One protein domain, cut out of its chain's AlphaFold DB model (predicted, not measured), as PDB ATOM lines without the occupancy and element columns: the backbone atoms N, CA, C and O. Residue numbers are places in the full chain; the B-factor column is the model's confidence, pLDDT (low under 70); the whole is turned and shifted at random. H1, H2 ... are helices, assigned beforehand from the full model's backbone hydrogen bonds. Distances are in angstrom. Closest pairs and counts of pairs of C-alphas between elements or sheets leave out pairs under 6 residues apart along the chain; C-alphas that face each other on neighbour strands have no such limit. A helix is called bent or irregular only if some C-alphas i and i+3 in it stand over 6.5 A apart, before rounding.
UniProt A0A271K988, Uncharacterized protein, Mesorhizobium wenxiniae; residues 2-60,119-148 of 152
ATOM      1  N   ARG A   2      36.858 -13.835 -32.311       93.62
ATOM      2  CA  ARG A   2      38.047 -13.822 -33.209       93.62
ATOM      3  C   ARG A   2      37.702 -13.855 -34.707       93.62
ATOM      4  O   ARG A   2      38.129 -12.979 -35.450       93.62
ATOM      5  N   ALA A   3      36.843 -14.789 -35.119       91.69
ATOM      6  CA  ALA A   3      36.346 -14.882 -36.496       91.69
ATOM      7  C   ALA A   3      35.644 -13.602 -36.984       91.69
ATOM      8  O   ALA A   3      35.851 -13.184 -38.118       91.69
ATOM      9  N   ALA A   4      34.859 -12.943 -36.126       91.12
ATOM     10  CA  ALA A   4      34.202 -11.684 -36.467       91.12
ATOM     11  C   ALA A   4      35.216 -10.548 -36.676       91.12
ATOM     12  O   ALA A   4      35.064  -9.774 -37.614       91.12
ATOM     13  N   ILE A   5      36.286 -10.485 -35.872       95.12
ATOM     14  CA  ILE A   5      37.346  -9.480 -36.053       95.12
ATOM     15  C   ILE A   5      38.119  -9.727 -37.355       95.12
ATOM     16  O   ILE A   5      38.393  -8.779 -38.080       95.12
ATOM     17  N   VAL A   6      38.418 -10.981 -37.709       95.25
ATOM     18  CA  VAL A   6      39.049 -11.292 -39.008       95.25
ATOM     19  C   VAL A   6      38.122 -10.934 -40.172       95.25
ATOM     20  O   VAL A   6      38.563 -10.348 -41.157       95.25
ATOM     21  N   SER A   7      36.825 -11.225 -40.052       92.38
ATOM     22  CA  SER A   7      35.830 -10.836 -41.057       92.38
ATOM     23  C   SER A   7      35.753  -9.317 -41.215       92.38
ATOM     24  O   SER A   7      35.675  -8.822 -42.335       92.38
ATOM     25  N   GLN A   8      35.842  -8.577 -40.113       93.62
ATOM     26  CA  GLN A   8      35.891  -7.125 -40.138       93.62
ATOM     27  C   GLN A   8      37.188  -6.598 -40.758       93.62
ATOM     28  O   GLN A   8      37.122  -5.683 -41.569       93.62
ATOM     29  N   MET A   9      38.349  -7.162 -40.415       95.25
ATOM     30  CA  MET A   9      39.628  -6.795 -41.032       95.25
ATOM     31  C   MET A   9      39.551  -6.940 -42.556       95.25
ATOM     32  O   MET A   9      39.961  -6.026 -43.268       95.25
ATOM     33  N   ARG A  10      38.978  -8.045 -43.052       92.69
ATOM     34  CA  ARG A  10      38.731  -8.269 -44.487       92.69
ATOM     35  C   ARG A  10      37.788  -7.232 -45.074       92.69
ATOM     36  O   ARG A  10      38.137  -6.597 -46.054       92.69
ATOM     37  N   TYR A  11      36.645  -6.993 -44.428       91.06
ATOM     38  CA  TYR A  11      35.697  -5.965 -44.864       91.06
ATOM     39  C   TYR A  11      36.354  -4.584 -44.978       91.06
ATOM     40  O   TYR A  11      36.135  -3.873 -45.954       91.06
ATOM     41  N   VAL A  12      37.175  -4.201 -43.998       91.62
ATOM     42  CA  VAL A  12      37.945  -2.958 -44.067       91.62
ATOM     43  C   VAL A  12      38.945  -3.038 -45.220       91.62
ATOM     44  O   VAL A  12      38.971  -2.133 -46.038       91.62
ATOM     45  N   GLY A  13      39.708  -4.120 -45.361       91.25
ATOM     46  CA  GLY A  13      40.637  -4.310 -46.481       91.25
ATOM     47  C   GLY A  13      39.994  -4.167 -47.867       91.25
ATOM     48  O   GLY A  13      40.582  -3.534 -48.738       91.25
ATOM     49  N   ASP A  14      38.775  -4.680 -48.029       88.69
ATOM     50  CA  ASP A  14      38.058  -4.768 -49.307       88.69
ATOM     51  C   ASP A  14      37.115  -3.578 -49.580       88.69
ATOM     52  O   ASP A  14      36.432  -3.548 -50.603       88.69
ATOM     53  N   SER A  15      37.029  -2.605 -48.668       86.94
ATOM     54  CA  SER A  15      36.155  -1.432 -48.802       86.94
ATOM     55  C   SER A  15      36.925  -0.121 -48.692       86.94
ATOM     56  O   SER A  15      38.057  -0.084 -48.224       86.94
ATOM     57  N   ASP A  16      36.273   0.987 -49.045       86.56
ATOM     58  CA  ASP A  16      36.807   2.341 -48.837       86.56
ATOM     59  C   ASP A  16      36.553   2.867 -47.413       86.56
ATOM     60  O   ASP A  16      36.785   4.039 -47.113       86.56
ATOM     61  N   TRP A  17      36.052   2.023 -46.506       88.06
ATOM     62  CA  TRP A  17      35.715   2.450 -45.153       88.06
ATOM     63  C   TRP A  17      36.973   2.822 -44.355       88.06
ATOM     64  O   TRP A  17      37.929   2.044 -44.292       88.06
ATOM     65  N   CYS A  18      36.956   3.989 -43.706       84.94
ATOM     66  CA  CYS A  18      37.974   4.476 -42.771       84.94
ATOM     67  C   CYS A  18      37.307   4.934 -41.463       84.94
ATOM     68  O   CYS A  18      36.176   5.432 -41.494       84.94
ATOM     69  N   PRO A  19      37.993   4.836 -40.310       84.00
ATOM     70  CA  PRO A  19      37.537   5.494 -39.096       84.00
ATOM     71  C   PRO A  19      37.623   7.026 -39.258       84.00
ATOM     72  O   PRO A  19      38.463   7.504 -40.021       84.00
ATOM     73  N   PRO A  20      36.800   7.809 -38.530       82.56
ATOM     74  CA  PRO A  20      36.663   9.257 -38.745       82.56
ATOM     75  C   PRO A  20      37.968  10.065 -38.681       82.56
ATOM     76  O   PRO A  20      38.085  11.097 -39.331       82.56
ATOM     77  N   GLU A  21      38.949   9.599 -37.908       80.81
ATOM     78  CA  GLU A  21      40.226  10.290 -37.683       80.81
ATOM     79  C   GLU A  21      41.317   9.916 -38.700       80.81
ATOM     80  O   GLU A  21      42.455  10.371 -38.580       80.81
ATOM     81  N   ARG A  22      41.009   9.079 -39.702       79.44
ATOM     82  CA  ARG A  22      41.992   8.611 -40.687       79.44
ATOM     83  C   ARG A  22      41.562   8.888 -42.116       79.44
ATOM     84  O   ARG A  22      40.460   8.547 -42.532       79.44
ATOM     85  N   ALA A  23      42.502   9.435 -42.879       76.94
ATOM     86  CA  ALA A  23      42.343   9.656 -44.310       76.94
ATOM     87  C   ALA A  23      42.585   8.380 -45.136       76.94
ATOM     88  O   ALA A  23      41.971   8.214 -46.183       76.94
ATOM     89  N   GLU A  24      43.450   7.470 -44.671       85.56
ATOM     90  CA  GLU A  24      43.864   6.284 -45.430       85.56
ATOM     91  C   GLU A  24      44.200   5.091 -44.517       85.56
ATOM     92  O   GLU A  24      44.563   5.258 -43.349       85.56
ATOM     93  N   ILE A  25      44.081   3.882 -45.076       89.44
ATOM     94  CA  ILE A  25      44.515   2.611 -44.492       89.44
ATOM     95  C   ILE A  25      45.508   1.972 -45.470       89.44
ATOM     96  O   ILE A  25      45.128   1.545 -46.557       89.44
ATOM     97  N   THR A  26      46.784   1.912 -45.094       88.81
ATOM     98  CA  THR A  26      47.882   1.555 -46.014       88.81
ATOM     99  C   THR A  26      48.000   0.053 -46.276       88.81
ATOM    100  O   THR A  26      48.537  -0.358 -47.301       88.81
ATOM    101  N   TRP A  27      47.460  -0.780 -45.385       92.62
ATOM    102  CA  TRP A  27      47.575  -2.239 -45.448       92.62
ATOM    103  C   TRP A  27      46.433  -2.937 -46.202       92.62
ATOM    104  O   TRP A  27      46.406  -4.167 -46.253       92.62
ATOM    105  N   ARG A  28      45.482  -2.203 -46.806       91.50
ATOM    106  CA  ARG A  28      44.301  -2.794 -47.480       91.50
ATOM    107  C   ARG A  28      44.667  -3.888 -48.486       91.50
ATOM    108  O   ARG A  28      44.108  -4.982 -48.439       91.50
ATOM    109  N   ASN A  29      45.662  -3.598 -49.324       88.38
ATOM    110  CA  ASN A  29      46.117  -4.464 -50.413       88.38
ATOM    111  C   ASN A  29      47.099  -5.560 -49.968       88.38
ATOM    112  O   ASN A  29      47.602  -6.314 -50.800       88.38
ATOM    113  N   GLU A  30      47.421  -5.636 -48.677       94.06
ATOM    114  CA  GLU A  30      48.278  -6.696 -48.158       94.06
ATOM    115  C   GLU A  30      47.519  -8.029 -48.099       94.06
ATOM    116  O   GLU A  30      46.294  -8.042 -47.911       94.06
ATOM    117  N   PRO A  31      48.222  -9.166 -48.252       95.06
ATOM    118  CA  PRO A  31      47.605 -10.475 -48.117       95.06
ATOM    119  C   PRO A  31      47.067 -10.684 -46.699       95.06
ATOM    120  O   PRO A  31      47.656 -10.235 -45.713       95.06
ATOM    121  N   ASP A  32      45.953 -11.402 -46.593       94.75
ATOM    122  CA  ASP A  32      45.414 -11.804 -45.299       94.75
ATOM    123  C   ASP A  32      46.406 -12.701 -44.553       94.75
ATOM    124  O   ASP A  32      46.912 -13.689 -45.089       94.75
ATOM    125  N   GLY A  33      46.657 -12.367 -43.292       96.62
ATOM    126  CA  GLY A  33      47.602 -13.079 -42.446       96.62
ATOM    127  C   GLY A  33      47.919 -12.295 -41.175       96.62
ATOM    128  O   GLY A  33      47.348 -11.220 -40.954       96.62
ATOM    129  N   PRO A  34      48.830 -12.811 -40.334       97.69
ATOM    130  CA  PRO A  34      49.152 -12.188 -39.057       97.69
ATOM    131  C   PRO A  34      49.672 -10.753 -39.197       97.69
ATOM    132  O   PRO A  34      49.278  -9.897 -38.417       97.69
ATOM    133  N   ASP A  35      50.474 -10.452 -40.221       97.31
ATOM    134  CA  ASP A  35      51.050  -9.112 -40.411       97.31
ATOM    135  C   ASP A  35      49.975  -8.049 -40.682       97.31
ATOM    136  O   ASP A  35      49.948  -6.999 -40.033       97.31
ATOM    137  N   LYS A  36      49.034  -8.341 -41.590       97.12
ATOM    138  CA  LYS A  36      47.880  -7.472 -41.867       97.12
ATOM    139  C   LYS A  36      47.000  -7.318 -40.628       97.12
ATOM    140  O   LYS A  36      46.542  -6.220 -40.315       97.12
ATOM    141  N   MET A  37      46.808  -8.408 -39.889       97.88
ATOM    142  CA  MET A  37      46.011  -8.412 -38.667       97.88
ATOM    143  C   MET A  37      46.651  -7.577 -37.547       97.88
ATOM    144  O   MET A  37      45.946  -6.870 -36.830       97.88
ATOM    145  N   LEU A  38      47.978  -7.603 -37.410       97.81
ATOM    146  CA  LEU A  38      48.709  -6.751 -36.471       97.81
ATOM    147  C   LEU A  38      48.498  -5.270 -36.806       97.81
ATOM    148  O   LEU A  38      48.089  -4.508 -35.930       97.81
ATOM    149  N   LYS A  39      48.658  -4.880 -38.077       96.50
ATOM    150  CA  LYS A  39      48.399  -3.501 -38.526       96.50
ATOM    151  C   LYS A  39      46.950  -3.087 -38.282       96.50
ATOM    152  O   LYS A  39      46.694  -2.000 -37.777       96.50
ATOM    153  N   TYR A  40      45.996  -3.981 -38.533       96.62
ATOM    154  CA  TYR A  40      44.597  -3.759 -38.169       96.62
ATOM    155  C   TYR A  40      44.417  -3.491 -36.666       96.62
ATOM    156  O   TYR A  40      43.681  -2.577 -36.287       96.62
ATOM    157  N   PHE A  41      45.102  -4.249 -35.805       96.81
ATOM    158  CA  PHE A  41      45.061  -4.051 -34.356       96.81
ATOM    159  C   PHE A  41      45.726  -2.758 -33.882       96.81
ATOM    160  O   PHE A  41      45.290  -2.207 -32.876       96.81
ATOM    161  N   ASP A  42      46.737  -2.270 -34.591       93.62
ATOM    162  CA  ASP A  42      47.392  -1.002 -34.264       93.62
ATOM    163  C   ASP A  42      46.563   0.198 -34.729       93.62
ATOM    164  O   ASP A  42      46.584   1.265 -34.116       93.62
ATOM    165  N   GLU A  43      45.812   0.029 -35.816       92.81
ATOM    166  CA  GLU A  43      45.227   1.154 -36.530       92.81
ATOM    167  C   GLU A  43      43.719   1.314 -36.362       92.81
ATOM    168  O   GLU A  43      43.230   2.445 -36.303       92.81
ATOM    169  N   ILE A  44      42.983   0.202 -36.320       94.81
ATOM    170  CA  ILE A  44      41.523   0.183 -36.457       94.81
ATOM    171  C   ILE A  44      40.848  -0.469 -35.258       94.81
ATOM    172  O   ILE A  44      39.849   0.056 -34.762       94.81
ATOM    173  N   ALA A  45      41.381  -1.589 -34.762       95.44
ATOM    174  CA  ALA A  45      40.764  -2.308 -33.654       95.44
ATOM    175  C   ALA A  45      40.497  -1.422 -32.421       95.44
ATOM    176  O   ALA A  45      39.404  -1.545 -31.877       95.44
ATOM    177  N   PRO A  46      41.376  -0.492 -31.991       95.56
ATOM    178  CA  PRO A  46      41.104   0.336 -30.819       95.56
ATOM    179  C   PRO A  46      39.812   1.148 -30.960       95.56
ATOM    180  O   PRO A  46      38.986   1.127 -30.053       95.56
ATOM    181  N   PHE A  47      39.586   1.775 -32.120       94.69
ATOM    182  CA  PHE A  47      38.340   2.486 -32.422       94.69
ATOM    183  C   PHE A  47      37.137   1.538 -32.401       94.69
ATOM    184  O   PHE A  47      36.115   1.814 -31.785       94.69
ATOM    185  N   ILE A  48      37.248   0.368 -33.029       94.75
ATOM    186  CA  ILE A  48      36.146  -0.599 -33.047       94.75
ATOM    187  C   ILE A  48      35.793  -1.072 -31.638       94.75
ATOM    188  O   ILE A  48      34.617  -1.133 -31.281       94.75
ATOM    189  N   PHE A  49      36.788  -1.394 -30.820       96.31
ATOM    190  CA  PHE A  49      36.546  -1.850 -29.462       96.31
ATOM    191  C   PHE A  49      35.950  -0.737 -28.599       96.31
ATOM    192  O   PHE A  49      34.926  -0.966 -27.955       96.31
ATOM    193  N   ASN A  50      36.532   0.463 -28.622       95.50
ATOM    194  CA  ASN A  50      36.132   1.569 -27.750       95.50
ATOM    195  C   ASN A  50      34.799   2.205 -28.149       95.50
ATOM    196  O   ASN A  50      33.996   2.521 -27.275       95.50
ATOM    197  N   ASP A  51      34.533   2.343 -29.446       94.38
ATOM    198  CA  ASP A  51      33.382   3.096 -29.945       94.38
ATOM    199  C   ASP A  51      32.223   2.197 -30.383       94.38
ATOM    200  O   ASP A  51      31.094   2.670 -30.530       94.38
ATOM    201  N   ARG A  52      32.469   0.898 -30.613       91.75
ATOM    202  CA  ARG A  52      31.438  -0.039 -31.092       91.75
ATOM    203  C   ARG A  52      31.210  -1.203 -30.143       91.75
ATOM    204  O   ARG A  52      30.068  -1.426 -29.763       91.75
ATOM    205  N   CYS A  53      32.247  -1.938 -29.742       94.44
ATOM    206  CA  CYS A  53      32.059  -3.160 -28.951       94.44
ATOM    207  C   CYS A  53      31.767  -2.892 -27.468       94.44
ATOM    208  O   CYS A  53      30.814  -3.446 -26.922       94.44
ATOM    209  N   HIS A  54      32.561  -2.053 -26.800       95.88
ATOM    210  CA  HIS A  54      32.356  -1.735 -25.383       95.88
ATOM    211  C   HIS A  54      31.041  -0.986 -25.121       95.88
ATOM    212  O   HIS A  54      30.346  -1.362 -24.176       95.88
ATOM    213  N   PRO A  55      30.615  -0.011 -25.952       96.06
ATOM    214  CA  PRO A  55      29.359   0.706 -25.730       96.06
ATOM    215  C   PRO A  55      28.106  -0.167 -25.825       96.06
ATOM    216  O   PRO A  55      27.097   0.158 -25.203       96.06
ATOM    217  N   VAL A  56      28.155  -1.282 -26.565       92.62
ATOM    218  CA  VAL A  56      27.032  -2.232 -26.650       92.62
ATOM    219  C   VAL A  56      27.091  -3.323 -25.581       92.62
ATOM    220  O   VAL A  56      26.116  -4.043 -25.397       92.62
ATOM    221  N   ALA A  57      28.185  -3.455 -24.825       94.06
ATOM    222  CA  ALA A  57      28.295  -4.459 -23.762       94.06
ATOM    223  C   ALA A  57      27.176  -4.395 -22.695       94.06
ATOM    224  O   ALA A  57      26.722  -5.463 -22.270       94.06
ATOM    225  N   PRO A  58      26.671  -3.209 -22.287       95.00
ATOM    226  CA  PRO A  58      25.539  -3.107 -21.363       95.00
ATOM    227  C   PRO A  58      24.204  -3.591 -21.941       95.00
ATOM    228  O   PRO A  58      23.265  -3.825 -21.184       95.00
ATOM    229  N   TRP A  59      24.086  -3.750 -23.266       93.44
ATOM    230  CA  TRP A  59      22.844  -4.222 -23.887       93.44
ATOM    231  C   TRP A  59      22.508  -5.651 -23.470       93.44
ATOM    232  O   TRP A  59      21.340  -6.001 -23.394       93.44
ATOM    233  N   ALA A  60      23.517  -6.456 -23.133       91.50
ATOM    234  CA  ALA A  60      23.312  -7.812 -22.638       91.50
ATOM    235  C   ALA A  60      22.640  -7.875 -21.246       91.50
ATOM    236  O   ALA A  60      22.287  -8.967 -20.812       91.50
ATOM    237  N   GLY A 119      30.817 -19.499 -46.960       74.62
ATOM    238  CA  GLY A 119      31.399 -20.232 -45.832       74.62
ATOM    239  C   GLY A 119      31.763 -19.391 -44.609       74.62
ATOM    240  O   GLY A 119      31.474 -18.198 -44.520       74.62
ATOM    241  N   ARG A 120      32.346 -20.061 -43.608       82.31
ATOM    242  CA  ARG A 120      32.730 -19.441 -42.334       82.31
ATOM    243  C   ARG A 120      34.063 -18.728 -42.440       82.31
ATOM    244  O   ARG A 120      35.017 -19.253 -43.010       82.31
ATOM    245  N   THR A 121      34.159 -17.591 -41.763       88.69
ATOM    246  CA  THR A 121      35.459 -16.988 -41.489       88.69
ATOM    247  C   THR A 121      36.210 -17.847 -40.474       88.69
ATOM    248  O   THR A 121      35.814 -17.946 -39.315       88.69
ATOM    249  N   SER A 122      37.301 -18.465 -40.923       90.88
ATOM    250  CA  SER A 122      38.342 -19.033 -40.065       90.88
ATOM    251  C   SER A 122      39.311 -17.920 -39.660       90.88
ATOM    252  O   SER A 122      39.647 -17.058 -40.477       90.88
ATOM    253  N   TRP A 123      39.718 -17.911 -38.390       94.00
ATOM    254  CA  TRP A 123      40.621 -16.902 -37.827       94.00
ATOM    255  C   TRP A 123      42.060 -17.411 -37.703       94.00
ATOM    256  O   TRP A 123      42.990 -16.615 -37.643       94.00
ATOM    257  N   GLU A 124      42.240 -18.728 -37.706       95.19
ATOM    258  CA  GLU A 124      43.457 -19.447 -37.340       95.19
ATOM    259  C   GLU A 124      44.670 -19.023 -38.179       95.19
ATOM    260  O   GLU A 124      45.751 -18.817 -37.641       95.19
ATOM    261  N   ALA A 125      44.491 -18.817 -39.487       95.38
ATOM    262  CA  ALA A 125      45.574 -18.396 -40.380       95.38
ATOM    263  C   ALA A 125      46.013 -16.933 -40.178       95.38
ATOM    264  O   ALA A 125      47.098 -16.549 -40.604       95.38
ATOM    265  N   CYS A 126      45.173 -16.104 -39.555       96.25
ATOM    266  CA  CYS A 126      45.430 -14.679 -39.346       96.25
ATOM    267  C   CYS A 126      45.887 -14.365 -37.920       96.25
ATOM    268  O   CYS A 126      46.055 -13.195 -37.605       96.25
ATOM    269  N   TRP A 127      46.034 -15.359 -37.041       97.38
ATOM    270  CA  TRP A 127      46.095 -15.121 -35.600       97.38
ATOM    271  C   TRP A 127      47.290 -15.801 -34.954       97.38
ATOM    272  O   TRP A 127      47.530 -16.992 -35.130       97.38
ATOM    273  N   ASN A 128      48.031 -15.034 -34.164       96.81
ATOM    274  CA  ASN A 128      49.194 -15.495 -33.422       96.81
ATOM    275  C   ASN A 128      49.131 -14.985 -31.969       96.81
ATOM    276  O   ASN A 128      48.182 -14.307 -31.569       96.81
ATOM    277  N   ALA A 129      50.147 -15.316 -31.170       97.69
ATOM    278  CA  ALA A 129      50.200 -14.935 -29.758       97.69
ATOM    279  C   ALA A 129      50.238 -13.411 -29.535       97.69
ATOM    280  O   ALA A 129      49.686 -12.921 -28.553       97.69
ATOM    281  N   GLU A 130      50.854 -12.653 -30.443       98.06
ATOM    282  CA  GLU A 130      50.920 -11.193 -30.337       98.06
ATOM    283  C   GLU A 130      49.546 -10.553 -30.577       98.06
ATOM    284  O   GLU A 130      49.111  -9.688 -29.815       98.06
ATOM    285  N   ILE A 131      48.816 -11.041 -31.578       98.12
ATOM    286  CA  ILE A 131      47.443 -10.621 -31.869       98.12
ATOM    287  C   ILE A 131      46.521 -10.965 -30.698       98.12
ATOM    288  O   ILE A 131      45.700 -10.142 -30.296       98.12
ATOM    289  N   GLU A 132      46.687 -12.144 -30.097       97.69
ATOM    290  CA  GLU A 132      45.936 -12.540 -28.904       97.69
ATOM    291  C   GLU A 132      46.208 -11.609 -27.709       97.69
ATOM    292  O   GLU A 132      45.279 -11.242 -26.984       97.69
ATOM    293  N   ALA A 133      47.457 -11.170 -27.524       98.12
ATOM    294  CA  ALA A 133      47.809 -10.210 -26.482       98.12
ATOM    295  C   ALA A 133      47.139  -8.846 -26.717       98.12
ATOM    296  O   ALA A 133      46.552  -8.288 -25.788       98.12
ATOM    297  N   ARG A 134      47.144  -8.337 -27.959       98.25
ATOM    298  CA  ARG A 134      46.455  -7.083 -28.329       98.25
ATOM    299  C   ARG A 134      44.938  -7.198 -28.165       98.25
ATOM    300  O   ARG A 134      44.307  -6.307 -27.602       98.25
ATOM    301  N   PHE A 135      44.357  -8.323 -28.577       97.50
ATOM    302  CA  PHE A 135      42.942  -8.634 -28.373       97.50
ATOM    303  C   PHE A 135      42.561  -8.626 -26.890       97.50
ATOM    304  O   PHE A 135      41.558  -8.023 -26.506       97.50
ATOM    305  N   THR A 136      43.382  -9.251 -26.046       97.00
ATOM    306  CA  THR A 136      43.177  -9.271 -24.594       97.00
ATOM    307  C   THR A 136      43.303  -7.871 -23.995       97.00
ATOM    308  O   THR A 136      42.450  -7.479 -23.201       97.00
ATOM    309  N   ALA A 137      44.307  -7.091 -24.411       97.94
ATOM    310  CA  ALA A 137      44.529  -5.723 -23.939       97.94
ATOM    311  C   ALA A 137      43.361  -4.779 -24.272       97.94
ATOM    312  O   ALA A 137      43.004  -3.935 -23.454       97.94
ATOM    313  N   LEU A 138      42.709  -4.967 -25.424       97.62
ATOM    314  CA  LEU A 138      41.488  -4.238 -25.795       97.62
ATOM    315  C   LEU A 138      40.223  -4.744 -25.073       97.62
ATOM    316  O   LEU A 138      39.129  -4.237 -25.312       97.62
ATOM    317  N   GLY A 139      40.341  -5.735 -24.184       96.69
ATOM    318  CA  GLY A 139      39.225  -6.299 -23.423       96.69
ATOM    319  C   GLY A 139      38.427  -7.369 -24.172       96.69
ATOM    320  O   GLY A 139      37.328  -7.727 -23.743       96.69
ATOM    321  N   GLY A 140      38.955  -7.911 -25.271       95.50
ATOM    322  CA  GLY A 140      38.263  -8.901 -26.094       95.50
ATOM    323  C   GLY A 140      37.911 -10.195 -25.369       95.50
ATOM    324  O   GLY A 140      36.846 -10.758 -25.618       95.50
ATOM    325  N   THR A 141      38.737 -10.642 -24.422       94.44
ATOM    326  CA  THR A 141      38.432 -11.816 -23.586       94.44
ATOM    327  C   THR A 141      37.201 -11.572 -22.716       94.44
ATOM    328  O   THR A 141      36.278 -12.381 -22.726       94.44
ATOM    329  N   ARG A 142      37.119 -10.401 -22.072       94.00
ATOM    330  CA  ARG A 142      35.959 -10.009 -21.261       94.00
ATOM    331  C   ARG A 142      34.690  -9.890 -22.105       94.00
ATOM    332  O   ARG A 142      33.625 -10.303 -21.660       94.00
ATOM    333  N   LEU A 143      34.789  -9.352 -23.322       94.06
ATOM    334  CA  LEU A 143      33.653  -9.290 -24.248       94.06
ATOM    335  C   LEU A 143      33.228 -10.693 -24.716       94.06
ATOM    336  O   LEU A 143      32.035 -10.977 -24.775       94.06
ATOM    337  N   ASN A 144      34.177 -11.599 -24.987       91.88
ATOM    338  CA  ASN A 144      33.853 -12.991 -25.308       91.88
ATOM    339  C   ASN A 144      33.092 -13.669 -24.164       91.88
ATOM    340  O   ASN A 144      32.093 -14.328 -24.424       91.88
ATOM    341  N   GLU A 145      33.548 -13.521 -22.921       90.81
ATOM    342  CA  GLU A 145      32.855 -14.064 -21.747       90.81
ATOM    343  C   GLU A 145      31.460 -13.456 -21.607       90.81
ATOM    344  O   GLU A 145      30.473 -14.177 -21.477       90.81
ATOM    345  N   ARG A 146      31.371 -12.125 -21.722       90.25
ATOM    346  CA  ARG A 146      30.126 -11.372 -21.570       90.25
ATOM    347  C   ARG A 146      29.040 -11.813 -22.549       90.25
ATOM    348  O   ARG A 146      27.881 -11.901 -22.161       90.25
ATOM    349  N   PHE A 147      29.419 -12.072 -23.796       88.75
ATOM    350  CA  PHE A 147      28.499 -12.455 -24.864       88.75
ATOM    351  C   PHE A 147      28.452 -13.971 -25.125       88.75
ATOM    352  O   PHE A 147      27.826 -14.404 -26.090       88.75
ATOM    353  N   GLY A 148      29.113 -14.793 -24.303       84.88
ATOM    354  CA  GLY A 148      29.067 -16.255 -24.429       84.88
ATOM    355  C   GLY A 148      29.857 -16.836 -25.609       84.88
ATOM    356  O   GLY A 148      29.596 -17.955 -26.042       84.88
TER     357      GLY A 148
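Overview. This is residues 2 to 60 and 119 to 148 of the 152 residues of an uncharacterized protein of Mesorhizobium wenxiniae (UniProt A0A271K988). Two side-by-side helix pairs, H2 with H4 and H3 with H5, make an angled body, each pair running the same way, with H1 crossing H2 near the middle of the domain and the long loop of residues 14 to 33 joining H1 to H2. The 89 printed residues include five named helices, H1 to H5 in chain order, and no named strand: the class is all helix. The whole is compact and rounded, with a radius of gyration of the C-alphas of 12.8 A and spans of 35 by 29 by 26 A.

Arrangement. Start at H1, residues 2 to 13: its residues 6 to 9 alone only just touch H2, residues 34 to 43, with 3 pairs of C-alphas within 8 A. Look at Met 9 and Tyr 40, their closest C-alphas at 6.5 A; the lines are about perpendicular at 78 degrees. H2 touches H4, residues 129 to 137, at a shallow tilt of 24 degrees, the same way; the closest C-alphas, of Leu 38 and Ile 131, are 6.1 A apart. In H3, residues 45 to 60, residues 53 to 60 alone touch H5, residues 140 to 146, at a shallow tilt of 8 degrees, the same way; the closest C-alphas, of Ala 57 and Leu 143, are 7.2 A apart. H4 and H5 are close but not clearly touching, at a steep tilt of 57 degrees. H2 and H3 meet only through their link, and H1 is apart from H4 and H5. Helix packing is mostly aligned, only just: 2 of 3 touching pairs are at a shallow tilt. Every O i to N i+4 pair is within hydrogen-bond range in H1, H2, H4 and H5, but 6 of 12 in H3.

Along the chain. Find C-alpha 2 at (38.047, -13.822, -33.209); H1 runs from there for 16.5 A to C-alpha 13. H2 spans 14.1 A, and H3 runs 21.4 A to C-alpha 60 at (23.312, -7.812, -22.638), with a kink of 37 degrees near residue 54; H3 is irregular, but only just, with C-alphas 55 and 58 6.9 A apart. H4 spans 12.3 A and H5 9.6 A, ending at C-alpha 146 at (30.126, -11.372, -21.570).

Size, cuts and confidence. The C-alphas farthest apart, of Asn 29 and Ala 60, are 36.1 A apart. Residues 61 to 118 are not printed, and C-alphas 60 and 119 are 27.5 A apart across the cut. The link H1 to H2 is long; H2 to H3 and H4 to H5 are tight. No printed residue is under 70 in pLDDT.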